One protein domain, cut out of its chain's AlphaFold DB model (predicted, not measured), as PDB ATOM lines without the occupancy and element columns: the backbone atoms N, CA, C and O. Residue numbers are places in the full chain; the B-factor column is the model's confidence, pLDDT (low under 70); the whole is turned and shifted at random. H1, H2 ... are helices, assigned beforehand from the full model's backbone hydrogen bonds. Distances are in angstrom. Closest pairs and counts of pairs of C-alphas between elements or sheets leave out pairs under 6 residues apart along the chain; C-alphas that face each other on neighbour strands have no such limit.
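AT A GLANCE: This is residues 170 to 232 of the 233 residues of the protein "MADF domain-containing protein" of Eumeta variegata (UniProt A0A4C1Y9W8). Two helices of unequal length make an open V: H1 runs from Pro 172 to Glu 190, and after the bend at residues 191 to 198 the chain folds back into the longer H2, which makes the longest axis. No other part fills the gap between the two arms. The printed part has 63 residues, with two named helices, H1 then H2, and no named strand; the class is all helix. It is extended, with a radius of gyration of the C-alphas of 16.9 A and spans of 56 by 28 by 15 A.

HOW THE PARTS SIT: Look first at H1, residues 172 to 190, then at H2, residues 199 to 230: they are apart, with no C-alpha of the one within 8 A of the other. A short link of 8 residues joins them. In H1 every O i to N i+4 pair is within hydrogen-bond range; in H2 27 of 28 are.

IN THESE COORDINATES: Find C-alpha 172 at (166.089, 186.631, 254.327); from there H1 runs 27.1 A to Glu 190. H2 begins at C-alpha 199 and runs 47.7 A to C-alpha 230 at (181.701, 187.059, 230.766).

THE WHOLE: The C-alphas farthest apart, Ser 195 and Lys 232, are 56.0 A apart. The printed part has no cut. Residues 193 to 232 have pLDDT under 70.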
ATOM      1  N   GLN A 170     160.494 182.589 253.174       86.88
ATOM      2  CA  GLN A 170     161.745 181.837 252.989       86.88
ATOM      3  C   GLN A 170     162.981 182.722 252.761       86.88
ATOM      4  O   GLN A 170     164.074 182.331 253.156       86.88
ATOM      5  N   ASP A 171     162.842 183.877 252.099       92.19
ATOM      6  CA  ASP A 171     163.986 184.707 251.695       92.19
ATOM      7  C   ASP A 171     164.375 185.741 252.776       92.19
ATOM      8  O   ASP A 171     163.590 186.663 253.049       92.19
ATOM      9  N   PRO A 172     165.601 185.671 253.338       90.31
ATOM     10  CA  PRO A 172     166.089 186.631 254.327       90.31
ATOM     11  C   PRO A 172     166.094 188.077 253.826       90.31
ATOM     12  O   PRO A 172     165.772 188.997 254.579       90.31
ATOM     13  N   LEU A 173     166.413 188.302 252.546       86.50
ATOM     14  CA  LEU A 173     166.469 189.651 251.983       86.50
ATOM     15  C   LEU A 173     165.076 190.289 251.924       86.50
ATOM     16  O   LEU A 173     164.910 191.486 252.198       86.50
ATOM     17  N   THR A 174     164.066 189.489 251.588       88.31
ATOM     18  CA  THR A 174     162.663 189.894 251.624       88.31
ATOM     19  C   THR A 174     162.229 190.221 253.052       88.31
ATOM     20  O   THR A 174     161.642 191.283 253.260       88.31
ATOM     21  N   ILE A 175     162.590 189.399 254.046       91.25
ATOM     22  CA  ILE A 175     162.298 189.673 255.466       91.25
ATOM     23  C   ILE A 175     162.883 191.025 255.890       91.25
ATOM     24  O   ILE A 175     162.142 191.876 256.387       91.25
ATOM     25  N   SER A 176     164.173 191.273 255.635       90.50
ATOM     26  CA  SER A 176     164.816 192.550 255.981       90.50
ATOM     27  C   SER A 176     164.179 193.738 255.257       90.50
ATOM     28  O   SER A 176     164.047 194.825 255.822       90.50
ATOM     29  N   THR A 177     163.744 193.548 254.009       88.69
ATOM     30  CA  THR A 177     163.067 194.602 253.243       88.69
ATOM     31  C   THR A 177     161.708 194.945 253.850       88.69
ATOM     32  O   THR A 177     161.406 196.127 254.013       88.69
ATOM     33  N   VAL A 178     160.910 193.942 254.225       92.81
ATOM     34  CA  VAL A 178     159.604 194.140 254.870       92.81
ATOM     35  C   VAL A 178     159.772 194.786 256.245       92.81
ATOM     36  O   VAL A 178     159.089 195.762 256.543       92.81
ATOM     37  N   GLN A 179     160.722 194.314 257.056       92.06
ATOM     38  CA  GLN A 179     161.035 194.926 258.350       92.06
ATOM     39  C   GLN A 179     161.391 196.406 258.197       92.06
ATOM     40  O   GLN A 179     160.836 197.247 258.897       92.06
ATOM     41  N   ASN A 180     162.273 196.748 257.257       90.12
ATOM     42  CA  ASN A 180     162.639 198.137 256.995       90.12
ATOM     43  C   ASN A 180     161.430 198.982 256.545       90.12
ATOM     44  O   ASN A 180     161.301 200.138 256.932       90.12
ATOM     45  N   GLN A 181     160.519 198.425 255.744       90.31
ATOM     46  CA  GLN A 181     159.296 199.132 255.345       90.31
ATOM     47  C   GLN A 181     158.373 199.411 256.532       90.31
ATOM     48  O   GLN A 181     157.877 200.529 256.649       90.31
ATOM     49  N   ILE A 182     158.187 198.436 257.423       93.00
ATOM     50  CA  ILE A 182     157.390 198.608 258.643       93.00
ATOM     51  C   ILE A 182     157.995 199.712 259.521       93.00
ATOM     52  O   ILE A 182     157.277 200.629 259.909       93.00
ATOM     53  N   HIS A 183     159.314 199.688 259.755       89.69
ATOM     54  CA  HIS A 183     159.999 200.738 260.519       89.69
ATOM     55  C   HIS A 183     159.812 202.123 259.898       89.69
ATOM     56  O   HIS A 183     159.497 203.073 260.606       89.69
ATOM     57  N   ASN A 184     159.944 202.243 258.575       87.19
ATOM     58  CA  ASN A 184     159.752 203.524 257.897       87.19
ATOM     59  C   ASN A 184     158.323 204.057 258.051       87.19
ATOM     60  O   ASN A 184     158.149 205.261 258.215       87.19
ATOM     61  N   ILE A 185     157.311 203.185 258.006       88.44
ATOM     62  CA  ILE A 185     155.911 203.582 258.204       88.44
ATOM     63  C   ILE A 185     155.700 204.100 259.628       88.44
ATOM     64  O   ILE A 185     155.090 205.154 259.793       88.44
ATOM     65  N   ILE A 186     156.227 203.396 260.635       87.75
ATOM     66  CA  ILE A 186     156.137 203.809 262.043       87.75
ATOM     67  C   ILE A 186     156.841 205.151 262.241       87.75
ATOM     68  O   ILE A 186     156.224 206.092 262.725       87.75
ATOM     69  N   PHE A 187     158.079 205.276 261.763       86.31
ATOM     70  CA  PHE A 187     158.844 206.520 261.832       86.31
ATOM     71  C   PHE A 187     158.088 207.690 261.190       86.31
ATOM     72  O   PHE A 187     157.995 208.773 261.757       86.31
ATOM     73  N   GLN A 188     157.483 207.483 260.019       80.69
ATOM     74  CA  GLN A 188     156.679 208.520 259.368       80.69
ATOM     75  C   GLN A 188     155.462 208.932 260.205       80.69
ATOM     76  O   GLN A 188     155.084 210.104 260.194       80.69
ATOM     77  N   ALA A 189     154.865 207.992 260.939       82.75
ATOM     78  CA  ALA A 189     153.759 208.276 261.842       82.75
ATOM     79  C   ALA A 189     154.206 209.055 263.078       82.75
ATOM     80  O   ALA A 189     153.552 210.034 263.426       82.75
ATOM     81  N   GLU A 190     155.342 208.696 263.673       79.81
ATOM     82  CA  GLU A 190     155.953 209.441 264.782       79.81
ATOM     83  C   GLU A 190     156.304 210.875 264.380       79.81
ATOM     84  O   GLU A 190     156.126 211.811 265.154       79.81
ATOM     85  N   MET A 191     156.734 211.071 263.133       82.25
ATOM     86  CA  MET A 191     157.001 212.393 262.564       82.25
ATOM     87  C   MET A 191     155.722 213.177 262.209       82.25
ATOM     88  O   MET A 191     155.812 214.218 261.560       82.25
ATOM     89  N   ASN A 192     154.531 212.699 262.600       78.94
ATOM     90  CA  ASN A 192     153.223 213.303 262.308       78.94
ATOM     91  C   ASN A 192     152.954 213.524 260.805       78.94
ATOM     92  O   ASN A 192     152.135 214.354 260.418       78.94
ATOM     93  N   LEU A 193     153.602 212.759 259.920       67.19
ATOM     94  CA  LEU A 193     153.468 212.961 258.471       67.19
ATOM     95  C   LEU A 193     152.103 212.520 257.923       67.19
ATOM     96  O   LEU A 193     151.746 212.898 256.809       67.19
ATOM     97  N   TYR A 194     151.339 211.756 258.708       68.50
ATOM     98  CA  TYR A 194     150.004 211.273 258.346       68.50
ATOM     99  C   TYR A 194     148.850 212.113 258.911       68.50
ATOM    100  O   TYR A 194     147.709 211.884 258.518       68.50
ATOM    101  N   SER A 195     149.109 213.064 259.815       68.56
ATOM    102  CA  SER A 195     148.068 213.938 260.377       68.56
ATOM    103  C   SER A 195     147.817 215.196 259.530       68.56
ATOM    104  O   SER A 195     146.739 215.780 259.616       68.56
ATOM    105  N   GLY A 196     148.761 215.580 258.663       61.38
ATOM    106  CA  GLY A 196     148.584 216.629 257.651       61.38
ATOM    107  C   GLY A 196     147.979 216.070 256.361       61.38
ATOM    108  O   GLY A 196     148.573 215.199 255.724       61.38
ATOM    109  N   GLY A 197     146.787 216.543 255.992       56.41
ATOM    110  CA  GLY A 197     145.981 216.015 254.886       56.41
ATOM    111  C   GLY A 197     146.700 215.922 253.531       56.41
ATOM    112  O   GLY A 197     147.550 216.742 253.220       56.41
ATOM    113  N   ALA A 198     146.308 214.896 252.759       53.09
ATOM    114  CA  ALA A 198     146.459 214.595 251.318       53.09
ATOM    115  C   ALA A 198     147.741 214.967 250.526       53.09
ATOM    116  O   ALA A 198     148.127 214.200 249.642       53.09
ATOM    117  N   GLU A 199     148.435 216.069 250.797       53.91
ATOM    118  CA  GLU A 199     149.602 216.536 250.035       53.91
ATOM    119  C   GLU A 199     150.876 215.728 250.337       53.91
ATOM    120  O   GLU A 199     151.657 215.427 249.428       53.91
ATOM    121  N   ASN A 200     151.047 215.240 251.573       54.28
ATOM    122  CA  ASN A 200     152.201 214.407 251.948       54.28
ATOM    123  C   ASN A 200     152.197 213.021 251.282       54.28
ATOM    124  O   ASN A 200     153.258 212.455 250.996       54.28
ATOM    125  N   TRP A 201     151.016 212.488 250.959       52.69
ATOM    126  CA  TRP A 201     150.875 211.178 250.321       52.69
ATOM    127  C   TRP A 201     151.516 211.139 248.924       52.69
ATOM    128  O   TRP A 201     152.159 210.149 248.560       52.69
ATOM    129  N   PHE A 202     151.421 212.232 248.158       52.03
ATOM    130  CA  PHE A 202     152.029 212.334 246.829       52.03
ATOM    131  C   PHE A 202     153.558 212.360 246.893       52.03
ATOM    132  O   PHE A 202     154.216 211.615 246.162       52.03
ATOM    133  N   ILE A 203     154.135 213.134 247.817       58.72
ATOM    134  CA  ILE A 203     155.593 213.205 248.018       58.72
ATOM    135  C   ILE A 203     156.146 211.837 248.444       58.72
ATOM    136  O   ILE A 203     157.207 211.399 247.984       58.72
ATOM    137  N   GLN A 204     155.398 211.112 249.273       58.22
ATOM    138  CA  GLN A 204     155.782 209.799 249.773       58.22
ATOM    139  C   GLN A 204     155.718 208.709 248.692       58.22
ATOM    140  O   GLN A 204     156.643 207.897 248.578       58.22
ATOM    141  N   ARG A 205     154.694 208.736 247.830       56.91
ATOM    142  CA  ARG A 205     154.575 207.833 246.673       56.91
ATOM    143  C   ARG A 205     155.681 208.084 245.646       56.91
ATOM    144  O   ARG A 205     156.280 207.131 245.144       56.91
ATOM    145  N   GLN A 206     156.023 209.352 245.409       56.88
ATOM    146  CA  GLN A 206     157.122 209.753 244.528       56.88
ATOM    147  C   GLN A 206     158.480 209.269 245.063       56.88
ATOM    148  O   GLN A 206     159.306 208.757 244.304       56.88
ATOM    149  N   ARG A 207     158.715 209.376 246.381       60.34
ATOM    150  CA  ARG A 207     159.939 208.877 247.034       60.34
ATOM    151  C   ARG A 207     160.067 207.362 246.951       60.34
ATOM    152  O   ARG A 207     161.141 206.880 246.591       60.34
ATOM    153  N   GLN A 208     158.996 206.612 247.208       59.72
ATOM    154  CA  GLN A 208     159.029 205.156 247.059       59.72
ATOM    155  C   GLN A 208     159.264 204.735 245.602       59.72
ATOM    156  O   GLN A 208     160.129 203.897 245.344       59.72
ATOM    157  N   TYR A 209     158.588 205.366 244.638       60.62
ATOM    158  CA  TYR A 209     158.819 205.118 243.212       60.62
ATOM    159  C   TYR A 209     160.275 205.400 242.802       60.62
ATOM    160  O   TYR A 209     160.909 204.580 242.136       60.62
ATOM    161  N   ASN A 210     160.847 206.518 243.255       61.34
ATOM    162  CA  ASN A 210     162.238 206.874 242.973       61.34
ATOM    163  C   ASN A 210     163.244 205.919 243.637       61.34
ATOM    164  O   ASN A 210     164.247 205.564 243.011       61.34
ATOM    165  N   TRP A 211     162.962 205.442 244.853       62.03
ATOM    166  CA  TRP A 211     163.773 204.437 245.544       62.03
ATOM    167  C   TRP A 211     163.771 203.090 244.804       62.03
ATOM    168  O   TRP A 211     164.838 202.542 244.509       62.03
ATOM    169  N   PHE A 212     162.596 202.598 244.389       57.53
ATOM    170  CA  PHE A 212     162.481 201.388 243.564       57.53
ATOM    171  C   PHE A 212     163.206 201.545 242.220       57.53
ATOM    172  O   PHE A 212     163.951 200.654 241.801       57.53
ATOM    173  N   LYS A 213     163.063 202.703 241.564       62.94
ATOM    174  CA  LYS A 213     163.707 203.001 240.277       62.94
ATOM    175  C   LYS A 213     165.233 203.065 240.383       62.94
ATOM    176  O   LYS A 213     165.921 202.563 239.494       62.94
ATOM    177  N   GLN A 214     165.787 203.624 241.463       59.12
ATOM    178  CA  GLN A 214     167.236 203.611 241.705       59.12
ATOM    179  C   GLN A 214     167.769 202.197 241.947       59.12
ATOM    180  O   GLN A 214     168.818 201.834 241.414       59.12
ATOM    181  N   ARG A 215     167.034 201.373 242.697       58.91
ATOM    182  CA  ARG A 215     167.447 200.001 243.014       58.91
ATOM    183  C   ARG A 215     167.411 199.091 241.779       58.91
ATOM    184  O   ARG A 215     168.360 198.350 241.542       58.91
ATOM    185  N   GLN A 216     166.399 199.248 240.922       59.41
ATOM    186  CA  GLN A 216     166.315 198.589 239.611       59.41
ATOM    187  C   GLN A 216     167.440 199.016 238.653       59.41
ATOM    188  O   GLN A 216     167.992 198.190 237.927       59.41
ATOM    189  N   ARG A 217     167.835 200.298 238.671       60.78
ATOM    190  CA  ARG A 217     168.984 200.791 237.891       60.78
ATOM    191  C   ARG A 217     170.304 200.188 238.366       60.78
ATOM    192  O   ARG A 217     171.088 199.769 237.521       60.78
ATOM    193  N   LYS A 218     170.526 200.079 239.683       59.06
ATOM    194  CA  LYS A 218     171.711 199.400 240.241       59.06
ATOM    195  C   LYS A 218     171.755 197.917 239.855       59.06
ATOM    196  O   LYS A 218     172.801 197.451 239.420       59.06
ATOM    197  N   TYR A 219     170.622 197.215 239.907       58.31
ATOM    198  CA  TYR A 219     170.529 195.808 239.492       58.31
ATOM    199  C   TYR A 219     170.831 195.611 237.997       58.31
ATOM    200  O   TYR A 219     171.657 194.777 237.632       58.31
ATOM    201  N   LYS A 220     170.239 196.432 237.118       62.75
ATOM    202  CA  LYS A 220     170.524 196.395 235.670       62.75
ATOM    203  C   LYS A 220     171.967 196.784 235.339       62.75
ATOM    204  O   LYS A 220     172.533 196.260 234.384       62.75
ATOM    205  N   PHE A 221     172.565 197.692 236.106       64.69
ATOM    206  CA  PHE A 221     173.966 198.073 235.945       64.69
ATOM    207  C   PHE A 221     174.914 196.937 236.350       64.69
ATOM    208  O   PHE A 221     175.834 196.623 235.599       64.69
ATOM    209  N   GLN A 222     174.643 196.257 237.469       61.31
ATOM    210  CA  GLN A 222     175.417 195.091 237.900       61.31
ATOM    211  C   GLN A 222     175.278 193.903 236.939       61.31
ATOM    212  O   GLN A 222     176.282 193.283 236.604       61.31
ATOM    213  N   GLN A 223     174.082 193.638 236.401       63.28
ATOM    214  CA  GLN A 223     173.910 192.602 235.375       63.28
ATOM    215  C   GLN A 223     174.651 192.928 234.072       63.28
ATOM    216  O   GLN A 223     175.256 192.042 233.478       63.28
ATOM    217  N   ARG A 224     174.674 194.198 233.640       63.59
ATOM    218  CA  ARG A 224     175.454 194.628 232.464       63.59
ATOM    219  C   ARG A 224     176.964 194.535 232.682       63.59
ATOM    220  O   ARG A 224     177.684 194.245 231.732       63.59
ATOM    221  N   LEU A 225     177.442 194.785 233.902       62.75
ATOM    222  CA  LEU A 225     178.847 194.595 234.267       62.75
ATOM    223  C   LEU A 225     179.234 193.114 234.243       62.75
ATOM    224  O   LEU A 225     180.243 192.781 233.633       62.75
ATOM    225  N   LEU A 226     178.403 192.236 234.812       59.31
ATOM    226  CA  LEU A 226     178.610 190.786 234.763       59.31
ATOM    227  C   LEU A 226     178.615 190.263 233.318       59.31
ATOM    228  O   LEU A 226     179.531 189.547 232.935       59.31
ATOM    229  N   TYR A 227     177.673 190.696 232.474       62.28
ATOM    230  CA  TYR A 227     177.616 190.273 231.068       62.28
ATOM    231  C   TYR A 227     178.845 190.718 230.255       62.28
ATOM    232  O   TYR A 227     179.355 189.959 229.438       62.28
ATOM    233  N   LYS A 228     179.368 191.928 230.504       64.56
ATOM    234  CA  LYS A 228     180.607 192.422 229.872       64.56
ATOM    235  C   LYS A 228     181.869 191.716 230.370       64.56
ATOM    236  O   LYS A 228     182.861 191.696 229.649       64.56
ATOM    237  N   PHE A 229     181.847 191.193 231.594       61.50
ATOM    238  CA  PHE A 229     182.955 190.428 232.161       61.50
ATOM    239  C   PHE A 229     182.995 189.006 231.582       61.50
ATOM    240  O   PHE A 229     184.068 188.510 231.265       61.50
ATOM    241  N   PHE A 230     181.825 188.393 231.364       56.88
ATOM    242  CA  PHE A 230     181.701 187.059 230.766       56.88
ATOM    243  C   PHE A 230     181.819 187.033 229.232       56.88
ATOM    244  O   PHE A 230     182.156 185.991 228.691       56.88
ATOM    245  N   SER A 231     181.599 188.145 228.514       56.84
ATOM    246  CA  SER A 231     181.764 188.194 227.045       56.84
ATOM    247  C   SER A 231     183.191 188.538 226.571       56.84
ATOM    248  O   SER A 231     183.374 188.898 225.408       56.84
ATOM    249  N   LYS A 232     184.174 188.551 227.481       57.97
ATOM    250  CA  LYS A 232     185.588 188.880 227.210       57.97
ATOM    251  C   LYS A 232     186.558 187.718 227.490       57.97
ATOM    252  O   LYS A 232     187.766 187.936 227.423       57.97
TER     253      LYS A 232